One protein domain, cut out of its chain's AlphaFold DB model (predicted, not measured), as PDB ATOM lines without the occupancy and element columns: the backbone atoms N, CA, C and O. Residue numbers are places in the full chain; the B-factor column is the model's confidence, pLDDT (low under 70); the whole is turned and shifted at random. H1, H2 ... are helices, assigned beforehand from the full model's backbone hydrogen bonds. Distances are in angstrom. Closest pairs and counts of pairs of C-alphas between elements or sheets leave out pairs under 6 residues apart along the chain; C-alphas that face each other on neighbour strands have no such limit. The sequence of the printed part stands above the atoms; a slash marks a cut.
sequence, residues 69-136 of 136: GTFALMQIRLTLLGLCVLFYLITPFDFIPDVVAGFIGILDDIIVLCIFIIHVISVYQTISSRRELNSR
ATOM      1  N   GLY A  69      28.960  24.949  -7.262       54.10
ATOM      2  CA  GLY A  69      27.535  25.024  -6.954       54.10
ATOM      3  C   GLY A  69      27.293  25.654  -5.597       54.10
ATOM      4  O   GLY A  69      27.298  24.966  -4.584       54.10
ATOM      5  N   THR A  70      27.033  26.957  -5.567       57.91
ATOM      6  CA  THR A  70      26.729  27.740  -4.354       57.91
ATOM      7  C   THR A  70      25.667  27.099  -3.448       57.91
ATOM      8  O   THR A  70      25.757  27.200  -2.228       57.91
ATOM      9  N   PHE A  71      24.710  26.362  -4.024       60.13
ATOM     10  CA  PHE A  71      23.698  25.603  -3.282       60.13
ATOM     11  C   PHE A  71      24.231  24.293  -2.675       60.13
ATOM     12  O   PHE A  71      23.893  23.954  -1.543       60.13
ATOM     13  N   ALA A  72      25.093  23.574  -3.401       60.89
ATOM     14  CA  ALA A  72      25.731  22.355  -2.908       60.89
ATOM     15  C   ALA A  72      26.731  22.675  -1.787       60.89
ATOM     16  O   ALA A  72      26.749  21.993  -0.768       60.89
ATOM     17  N   LEU A  73      27.490  23.768  -1.917       60.64
ATOM     18  CA  LEU A  73      28.427  24.226  -0.888       60.64
ATOM     19  C   LEU A  73      27.739  24.547   0.445       60.64
ATOM     20  O   LEU A  73      28.279  24.215   1.502       60.64
ATOM     21  N   MET A  74      26.561  25.185   0.411       62.36
ATOM     22  CA  MET A  74      25.823  25.514   1.635       62.36
ATOM     23  C   MET A  74      25.387  24.245   2.373       62.36
ATOM     24  O   MET A  74      25.539  24.162   3.591       62.36
ATOM     25  N   GLN A  75      24.914  23.241   1.627       69.27
ATOM     26  CA  GLN A  75      24.479  21.971   2.199       69.27
ATOM     27  C   GLN A  75      25.661  21.146   2.711       69.27
ATOM     28  O   GLN A  75      25.623  20.691   3.848       69.27
ATOM     29  N   ILE A  76      26.756  21.052   1.948       72.04
ATOM     30  CA  ILE A  76      27.974  20.345   2.370       72.04
ATOM     31  C   ILE A  76      28.540  20.949   3.655       72.04
ATOM     32  O   ILE A  76      28.911  20.201   4.554       72.04
ATOM     33  N   ARG A  77      28.585  22.286   3.787       72.83
ATOM     34  CA  ARG A  77      29.026  22.925   5.039       72.83
ATOM     35  C   ARG A  77      28.138  22.544   6.215       72.83
ATOM     36  O   ARG A  77      28.667  22.294   7.291       72.83
ATOM     37  N   LEU A  78      26.820  22.502   6.023       70.47
ATOM     38  CA  LEU A  78      25.882  22.121   7.075       70.47
ATOM     39  C   LEU A  78      26.028  20.642   7.449       70.47
ATOM     40  O   LEU A  78      26.007  20.312   8.629       70.47
ATOM     41  N   THR A  79      26.241  19.763   6.467       72.43
ATOM     42  CA  THR A  79      26.498  18.337   6.699       72.43
ATOM     43  C   THR A  79      27.838  18.113   7.390       72.43
ATOM     44  O   THR A  79      27.893  17.355   8.348       72.43
ATOM     45  N   LEU A  80      28.903  18.802   6.966       76.02
ATOM     46  CA  LEU A  80      30.223  18.726   7.593       76.02
ATOM     47  C   LEU A  80      30.185  19.277   9.020       76.02
ATOM     48  O   LEU A  80      30.747  18.666   9.916       76.02
ATOM     49  N   LEU A  81      29.493  20.398   9.246       71.32
ATOM     50  CA  LEU A  81      29.284  20.944  10.585       71.32
ATOM     51  C   LEU A  81      28.463  19.983  11.448       71.32
ATOM     52  O   LEU A  81      28.832  19.746  12.590       71.32
ATOM     53  N   GLY A  82      27.392  19.404  10.901       72.98
ATOM     54  CA  GLY A  82      26.591  18.383  11.570       72.98
ATOM     55  C   GLY A  82      27.438  17.179  11.965       72.98
ATOM     56  O   GLY A  82      27.386  16.760  13.110       72.98
ATOM     57  N   LEU A  83      28.295  16.708  11.059       73.66
ATOM     58  CA  LEU A  83      29.263  15.641  11.287       73.66
ATOM     59  C   LEU A  83      30.303  16.033  12.345       73.66
ATOM     60  O   LEU A  83      30.546  15.253  13.252       73.66
ATOM     61  N   CYS A  84      30.874  17.240  12.307       75.23
ATOM     62  CA  CYS A  84      31.802  17.723  13.334       75.23
ATOM     63  C   CYS A  84      31.138  17.813  14.712       75.23
ATOM     64  O   CYS A  84      31.763  17.453  15.702       75.23
ATOM     65  N   VAL A  85      29.886  18.276  14.785       71.96
ATOM     66  CA  VAL A  85      29.101  18.307  16.027       71.96
ATOM     67  C   VAL A  85      28.792  16.888  16.498       71.96
ATOM     68  O   VAL A  85      28.879  16.626  17.688       71.96
ATOM     69  N   LEU A  86      28.485  15.967  15.587       71.68
ATOM     70  CA  LEU A  86      28.213  14.566  15.894       71.68
ATOM     71  C   LEU A  86      29.479  13.872  16.428       71.68
ATOM     72  O   LEU A  86      29.457  13.356  17.540       71.68
ATOM     73  N   PHE A  87      30.619  13.988  15.738       72.36
ATOM     74  CA  PHE A  87      31.922  13.532  16.238       72.36
ATOM     75  C   PHE A  87      32.292  14.188  17.571       72.36
ATOM     76  O   PHE A  87      32.801  13.520  18.469       72.36
ATOM     77  N   TYR A  88      32.006  15.485  17.730       68.05
ATOM     78  CA  TYR A  88      32.189  16.193  18.994       68.05
ATOM     79  C   TYR A  88      31.229  15.719  20.087       68.05
ATOM     80  O   TYR A  88      31.574  15.850  21.248       68.05
ATOM     81  N   LEU A  89      30.048  15.185  19.775       63.38
ATOM     82  CA  LEU A  89      29.147  14.576  20.759       63.38
ATOM     83  C   LEU A  89      29.559  13.137  21.096       63.38
ATOM     84  O   LEU A  89      29.387  12.716  22.237       63.38
ATOM     85  N   ILE A  90      30.151  12.412  20.145       70.98
ATOM     86  CA  ILE A  90      30.669  11.051  20.347       70.98
ATOM     87  C   ILE A  90      31.941  11.064  21.203       70.98
ATOM     88  O   ILE A  90      32.049  10.295  22.153       70.98
ATOM     89  N   THR A  91      32.883  11.968  20.915       66.70
ATOM     90  CA  THR A  91      34.199  12.036  21.582       66.70
ATOM     91  C   THR A  91      34.135  12.229  23.119       66.70
ATOM     92  O   THR A  91      34.951  11.633  23.814       66.70
ATOM     93  N   PRO A  92      33.195  12.995  23.716       64.40
ATOM     94  CA  PRO A  92      33.026  13.098  25.167       64.40
ATOM     95  C   PRO A  92      32.154  11.990  25.775       64.40
ATOM     96  O   PRO A  92      32.124  11.869  26.999       64.40
ATOM     97  N   PHE A  93      31.444  11.183  24.975       59.89
ATOM     98  CA  PHE A  93      30.677  10.034  25.478       59.89
ATOM     99  C   PHE A  93      31.577   8.826  25.807       59.89
ATOM    100  O   PHE A  93      31.135   7.887  26.467       59.89
ATOM    101  N   ASP A  94      32.861   8.890  25.435       58.21
ATOM    102  CA  ASP A  94      33.885   7.844  25.591       58.21
ATOM    103  C   ASP A  94      34.325   7.573  27.053       58.21
ATOM    104  O   ASP A  94      35.419   7.082  27.314       58.21
ATOM    105  N   PHE A  95      33.483   7.893  28.043       59.13
ATOM    106  CA  PHE A  95      33.767   7.640  29.462       59.13
ATOM    107  C   PHE A  95      32.895   6.548  30.116       59.13
ATOM    108  O   PHE A  95      33.102   6.263  31.295       59.13
ATOM    109  N   ILE A  96      31.920   5.928  29.424       63.11
ATOM    110  CA  ILE A  96      30.957   4.981  30.044       63.11
ATOM    111  C   ILE A  96      30.485   3.900  29.022       63.11
ATOM    112  O   ILE A  96      29.928   4.271  27.995       63.11
ATOM    113  N   PRO A  97      30.523   2.575  29.298       52.13
ATOM    114  CA  PRO A  97      31.648   1.632  29.261       52.13
ATOM    115  C   PRO A  97      31.521   0.512  28.177       52.13
ATOM    116  O   PRO A  97      30.433   0.153  27.731       52.13
ATOM    117  N   ASP A  98      32.677  -0.057  27.809       68.26
ATOM    118  CA  ASP A  98      32.994  -1.377  27.213       68.26
ATOM    119  C   ASP A  98      31.944  -2.144  26.355       68.26
ATOM    120  O   ASP A  98      31.043  -2.820  26.849       68.26
ATOM    121  N   VAL A  99      32.208  -2.190  25.039       63.19
ATOM    122  CA  VAL A  99      31.635  -3.056  23.974       63.19
ATOM    123  C   VAL A  99      30.380  -2.547  23.253       63.19
ATOM    124  O   VAL A  99      30.406  -2.448  22.024       63.19
ATOM    125  N   VAL A 100      29.289  -2.201  23.944       67.46
ATOM    126  CA  VAL A 100      28.028  -1.821  23.254       67.46
ATOM    127  C   VAL A 100      28.168  -0.482  22.517       67.46
ATOM    128  O   VAL A 100      27.666  -0.323  21.402       67.46
ATOM    129  N   ALA A 101      28.920   0.454  23.099       66.40
ATOM    130  CA  ALA A 101      29.185   1.759  22.502       66.40
ATOM    131  C   ALA A 101      30.034   1.670  21.219       66.40
ATOM    132  O   ALA A 101      29.789   2.422  20.280       66.40
ATOM    133  N   GLY A 102      30.961   0.708  21.123       69.77
ATOM    134  CA  GLY A 102      31.784   0.520  19.923       69.77
ATOM    135  C   GLY A 102      30.957   0.149  18.687       69.77
ATOM    136  O   GLY A 102      31.209   0.658  17.598       69.77
ATOM    137  N   PHE A 103      29.918  -0.682  18.853       74.91
ATOM    138  CA  PHE A 103      29.004  -1.011  17.753       74.91
ATOM    139  C   PHE A 103      28.155   0.192  17.333       74.91
ATOM    140  O   PHE A 103      27.952   0.395  16.140       74.91
ATOM    141  N   ILE A 104      27.682   0.999  18.292       75.39
ATOM    142  CA  ILE A 104      26.935   2.231  18.000       75.39
ATOM    143  C   ILE A 104      27.823   3.227  17.244       75.39
ATOM    144  O   ILE A 104      27.354   3.811  16.276       75.39
ATOM    145  N   GLY A 105      29.099   3.361  17.624       69.93
ATOM    146  CA  GLY A 105      30.069   4.192  16.905       69.93
ATOM    147  C   GLY A 105      30.284   3.735  15.459       69.93
ATOM    148  O   GLY A 105      30.177   4.538  14.542       69.93
ATOM    149  N   ILE A 106      30.473   2.431  15.226       74.02
ATOM    150  CA  ILE A 106      30.599   1.890  13.860       74.02
ATOM    151  C   ILE A 106      29.291   2.051  13.070       74.02
ATOM    152  O   ILE A 106      29.316   2.335  11.874       74.02
ATOM    153  N   LEU A 107      28.136   1.843  13.710       76.67
ATOM    154  CA  LEU A 107      26.834   2.040  13.074       76.67
ATOM    155  C   LEU A 107      26.655   3.502  12.656       76.67
ATOM    156  O   LEU A 107      26.176   3.752  11.553       76.67
ATOM    157  N   ASP A 108      27.071   4.442  13.502       75.63
ATOM    158  CA  ASP A 108      27.092   5.867  13.189       75.63
ATOM    159  C   ASP A 108      28.021   6.171  12.005       75.63
ATOM    160  O   ASP A 108      27.566   6.754  11.023       75.63
ATOM    161  N   ASP A 109      29.253   5.650  12.002       77.70
ATOM    162  CA  ASP A 109      30.192   5.789  10.879       77.70
ATOM    163  C   ASP A 109      29.595   5.263   9.559       77.70
ATOM    164  O   ASP A 109      29.727   5.887   8.501       77.70
ATOM    165  N   ILE A 110      28.888   4.126   9.604       77.35
ATOM    166  CA  ILE A 110      28.189   3.555   8.444       77.35
ATOM    167  C   ILE A 110      27.015   4.442   8.018       77.35
ATOM    168  O   ILE A 110      26.813   4.642   6.821       77.35
ATOM    169  N   ILE A 111      26.231   4.979   8.956       77.23
ATOM    170  CA  ILE A 111      25.112   5.882   8.654       77.23
ATOM    171  C   ILE A 111      25.635   7.158   8.000       77.23
ATOM    172  O   ILE A 111      25.108   7.578   6.969       77.23
ATOM    173  N   VAL A 112      26.699   7.741   8.543       73.41
ATOM    174  CA  VAL A 112      27.366   8.920   7.991       73.41
ATOM    175  C   VAL A 112      27.903   8.628   6.590       73.41
ATOM    176  O   VAL A 112      27.666   9.416   5.671       73.41
ATOM    177  N   LEU A 113      28.541   7.471   6.379       78.20
ATOM    178  CA  LEU A 113      28.995   7.028   5.058       78.20
ATOM    179  C   LEU A 113      27.825   6.848   4.074       78.20
ATOM    180  O   LEU A 113      27.910   7.266   2.920       78.20
ATOM    181  N   CYS A 114      26.712   6.266   4.518       77.64
ATOM    182  CA  CYS A 114      25.501   6.115   3.715       77.64
ATOM    183  C   CYS A 114      24.903   7.474   3.331       77.64
ATOM    184  O   CYS A 114      24.603   7.697   2.157       77.64
ATOM    185  N   ILE A 115      24.763   8.398   4.289       76.10
ATOM    186  CA  ILE A 115      24.278   9.765   4.049       76.10
ATOM    187  C   ILE A 115      25.181  10.459   3.037       76.10
ATOM    188  O   ILE A 115      24.688  11.068   2.091       76.10
ATOM    189  N   PHE A 116      26.493  10.317   3.195       76.52
ATOM    190  CA  PHE A 116      27.480  10.860   2.281       76.52
ATOM    191  C   PHE A 116      27.306  10.318   0.859       76.52
ATOM    192  O   PHE A 116      27.195  11.111  -0.072       76.52
ATOM    193  N   ILE A 117      27.192   8.996   0.683       79.22
ATOM    194  CA  ILE A 117      26.955   8.359  -0.624       79.22
ATOM    195  C   ILE A 117      25.646   8.857  -1.250       79.22
ATOM    196  O   ILE A 117      25.639   9.243  -2.419       79.22
ATOM    197  N   ILE A 118      24.550   8.898  -0.486       79.77
ATOM    198  CA  ILE A 118      23.260   9.433  -0.951       79.77
ATOM    199  C   ILE A 118      23.417  10.893  -1.389       79.77
ATOM    200  O   ILE A 118      22.859  11.300  -2.409       79.77
ATOM    201  N   HIS A 119      24.215  11.676  -0.662       74.80
ATOM    202  CA  HIS A 119      24.498  13.063  -1.005       74.80
ATOM    203  C   HIS A 119      25.282  13.177  -2.316       74.80
ATOM    204  O   HIS A 119      24.907  13.969  -3.181       74.80
ATOM    205  N   VAL A 120      26.313  12.344  -2.512       76.92
ATOM    206  CA  VAL A 120      27.069  12.264  -3.775       76.92
ATOM    207  C   VAL A 120      26.134  11.945  -4.935       76.92
ATOM    208  O   VAL A 120      26.180  12.605  -5.973       76.92
ATOM    209  N   ILE A 121      25.260  10.955  -4.750       79.56
ATOM    210  CA  ILE A 121      24.289  10.535  -5.760       79.56
ATOM    211  C   ILE A 121      23.321  11.678  -6.078       79.56
ATOM    212  O   ILE A 121      23.086  11.956  -7.250       79.56
ATOM    213  N   SER A 122      22.803  12.378  -5.068       78.22
ATOM    214  CA  SER A 122      21.894  13.519  -5.242       78.22
ATOM    215  C   SER A 122      22.549  14.672  -6.015       78.22
ATOM    216  O   SER A 122      21.965  15.220  -6.956       78.22
ATOM    217  N   VAL A 123      23.806  14.998  -5.694       75.68
ATOM    218  CA  VAL A 123      24.586  16.008  -6.428       75.68
ATOM    219  C   VAL A 123      24.819  15.561  -7.870       75.68
ATOM    220  O   VAL A 123      24.580  16.334  -8.799       75.68
ATOM    221  N   TYR A 124      25.219  14.305  -8.079       77.63
ATOM    222  CA  TYR A 124      25.432  13.752  -9.413       77.63
ATOM    223  C   TYR A 124      24.152  13.790 -10.261       77.63
ATOM    224  O   TYR A 124      24.188  14.257 -11.398       77.63
ATOM    225  N   GLN A 125      23.012  13.387  -9.693       77.26
ATOM    226  CA  GLN A 125      21.698  13.445 -10.343       77.26
ATOM    227  C   GLN A 125      21.271  14.879 -10.670       77.26
ATOM    228  O   GLN A 125      20.679  15.141 -11.717       77.26
ATOM    229  N   THR A 126      21.594  15.838  -9.804       76.77
ATOM    230  CA  THR A 126      21.318  17.259 -10.056       76.77
ATOM    231  C   THR A 126      22.150  17.788 -11.228       76.77
ATOM    232  O   THR A 126      21.655  18.558 -12.048       76.77
ATOM    233  N   ILE A 127      23.410  17.363 -11.353       76.37
ATOM    234  CA  ILE A 127      24.269  17.752 -12.479       76.37
ATOM    235  C   ILE A 127      23.810  17.066 -13.771       76.37
ATOM    236  O   ILE A 127      23.740  17.717 -14.814       76.37
ATOM    237  N   SER A 128      23.473  15.774 -13.723       76.95
ATOM    238  CA  SER A 128      23.013  15.039 -14.904       76.95
ATOM    239  C   SER A 128      21.673  15.569 -15.415       76.95
ATOM    240  O   SER A 128      21.553  15.846 -16.604       76.95
ATOM    241  N   SER A 129      20.708  15.820 -14.525       75.60
ATOM    242  CA  SER A 129      19.422  16.428 -14.900       75.60
ATOM    243  C   SER A 129      19.592  17.834 -15.479       75.60
ATOM    244  O   SER A 129      18.924  18.188 -16.450       75.60
ATOM    245  N   ARG A 130      20.536  18.637 -14.965       68.52
ATOM    246  CA  ARG A 130      20.863  19.941 -15.566       68.52
ATOM    247  C   ARG A 130      21.446  19.819 -16.970       68.52
ATOM    248  O   ARG A 130      21.142  20.663 -17.807       68.52
ATOM    249  N   ARG A 131      22.254  18.792 -17.251       71.34
ATOM    250  CA  ARG A 131      22.783  18.546 -18.605       71.34
ATOM    251  C   ARG A 131      21.682  18.151 -19.588       71.34
ATOM    252  O   ARG A 131      21.722  18.602 -20.725       71.34
ATOM    253  N   GLU A 132      20.704  17.364 -19.148       73.22
ATOM    254  CA  GLU A 132      19.538  17.009 -19.969       73.22
ATOM    255  C   GLU A 132      18.626  18.209 -20.240       73.22
ATOM    256  O   GLU A 132      18.112  18.349 -21.347       73.22
ATOM    257  N   LEU A 133      18.446  19.100 -19.259       73.84
ATOM    258  CA  LEU A 133      17.658  20.319 -19.451       73.84
ATOM    259  C   LEU A 133      18.379  21.358 -20.316       73.84
ATOM    260  O   LEU A 133      17.724  22.012 -21.113       73.84
ATOM    261  N   ASN A 134      19.701  21.505 -20.197       73.71
ATOM    262  CA  ASN A 134      20.471  22.466 -20.997       73.71
ATOM    263  C   ASN A 134      20.741  21.992 -22.439       73.71
ATOM    264  O   ASN A 134      21.263  22.762 -23.240       73.71
ATOM    265  N   SER A 135      20.453  20.728 -22.774       71.72
ATOM    266  CA  SER A 135      20.530  20.245 -24.161       71.72
ATOM    267  C   SER A 135      19.209  20.372 -24.932       71.72
ATOM    268  O   SER A 135      19.185  20.056 -26.122       71.72
ATOM    269  N   ARG A 136      18.133  20.832 -24.278       55.65
ATOM    270  CA  ARG A 136      16.855  21.202 -24.901       55.65
ATOM    271  C   ARG A 136      16.759  22.709 -25.087       55.65
ATOM    272  O   ARG A 136      16.173  23.099 -26.118       55.65
TER     273      ARG A 136
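What this domain is: This is residues 69 to 136 of the 136 residues of a protein of Schistosoma mansoni (UniProt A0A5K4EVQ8). This is a long, narrow helical hairpin: the long helix H2 makes the length, and the shorter H1 runs beside it with its line almost parallel to H2's but the opposite way. Residues 95 to 100, of which residue 100 belongs to H2, stick out at one end, and residues 128 to 136, of which 128 to 134 belong to H2, stick out at the other. The printed part has 68 residues with two named helices, H1 then H2, no named strand, and class all helix. It is extended, a rod of 59 by 20 by 6 A, with a radius of gyration of the C-alphas of 17.0 A.

Where its parts are: Find C-alpha 100 at (28.028, -1.821, 23.254); from there H2, residues 100 to 134, runs 51.0 A to C-alpha 134 at (20.471, 22.466, -20.997). H1, residues 70 to 90, begins at C-alpha 70, at (26.729, 27.740, -4.354), and is 30.1 A long.

How they stand to each other: H2 and H1 form a helical hairpin, running opposite ways at a shallow tilt of 2 degrees. They only just touch, with 3 pairs of C-alphas within 8 A; look at the closest, those of Ala 72 and Val 123, 7.3 A apart. In H1 and H2 every O i to N i+4 pair is within hydrogen-bond range.

The domain as a whole: The C-alphas of Pro 97 and Arg 136, the two farthest apart, are 59.5 A apart. The printed part has no cut, and the link from H1 to H2 is short, with 9 residues. Look in the B-factor column for low confidence: 24 residues are under 70, among them 69 to 75 and 91 to 102.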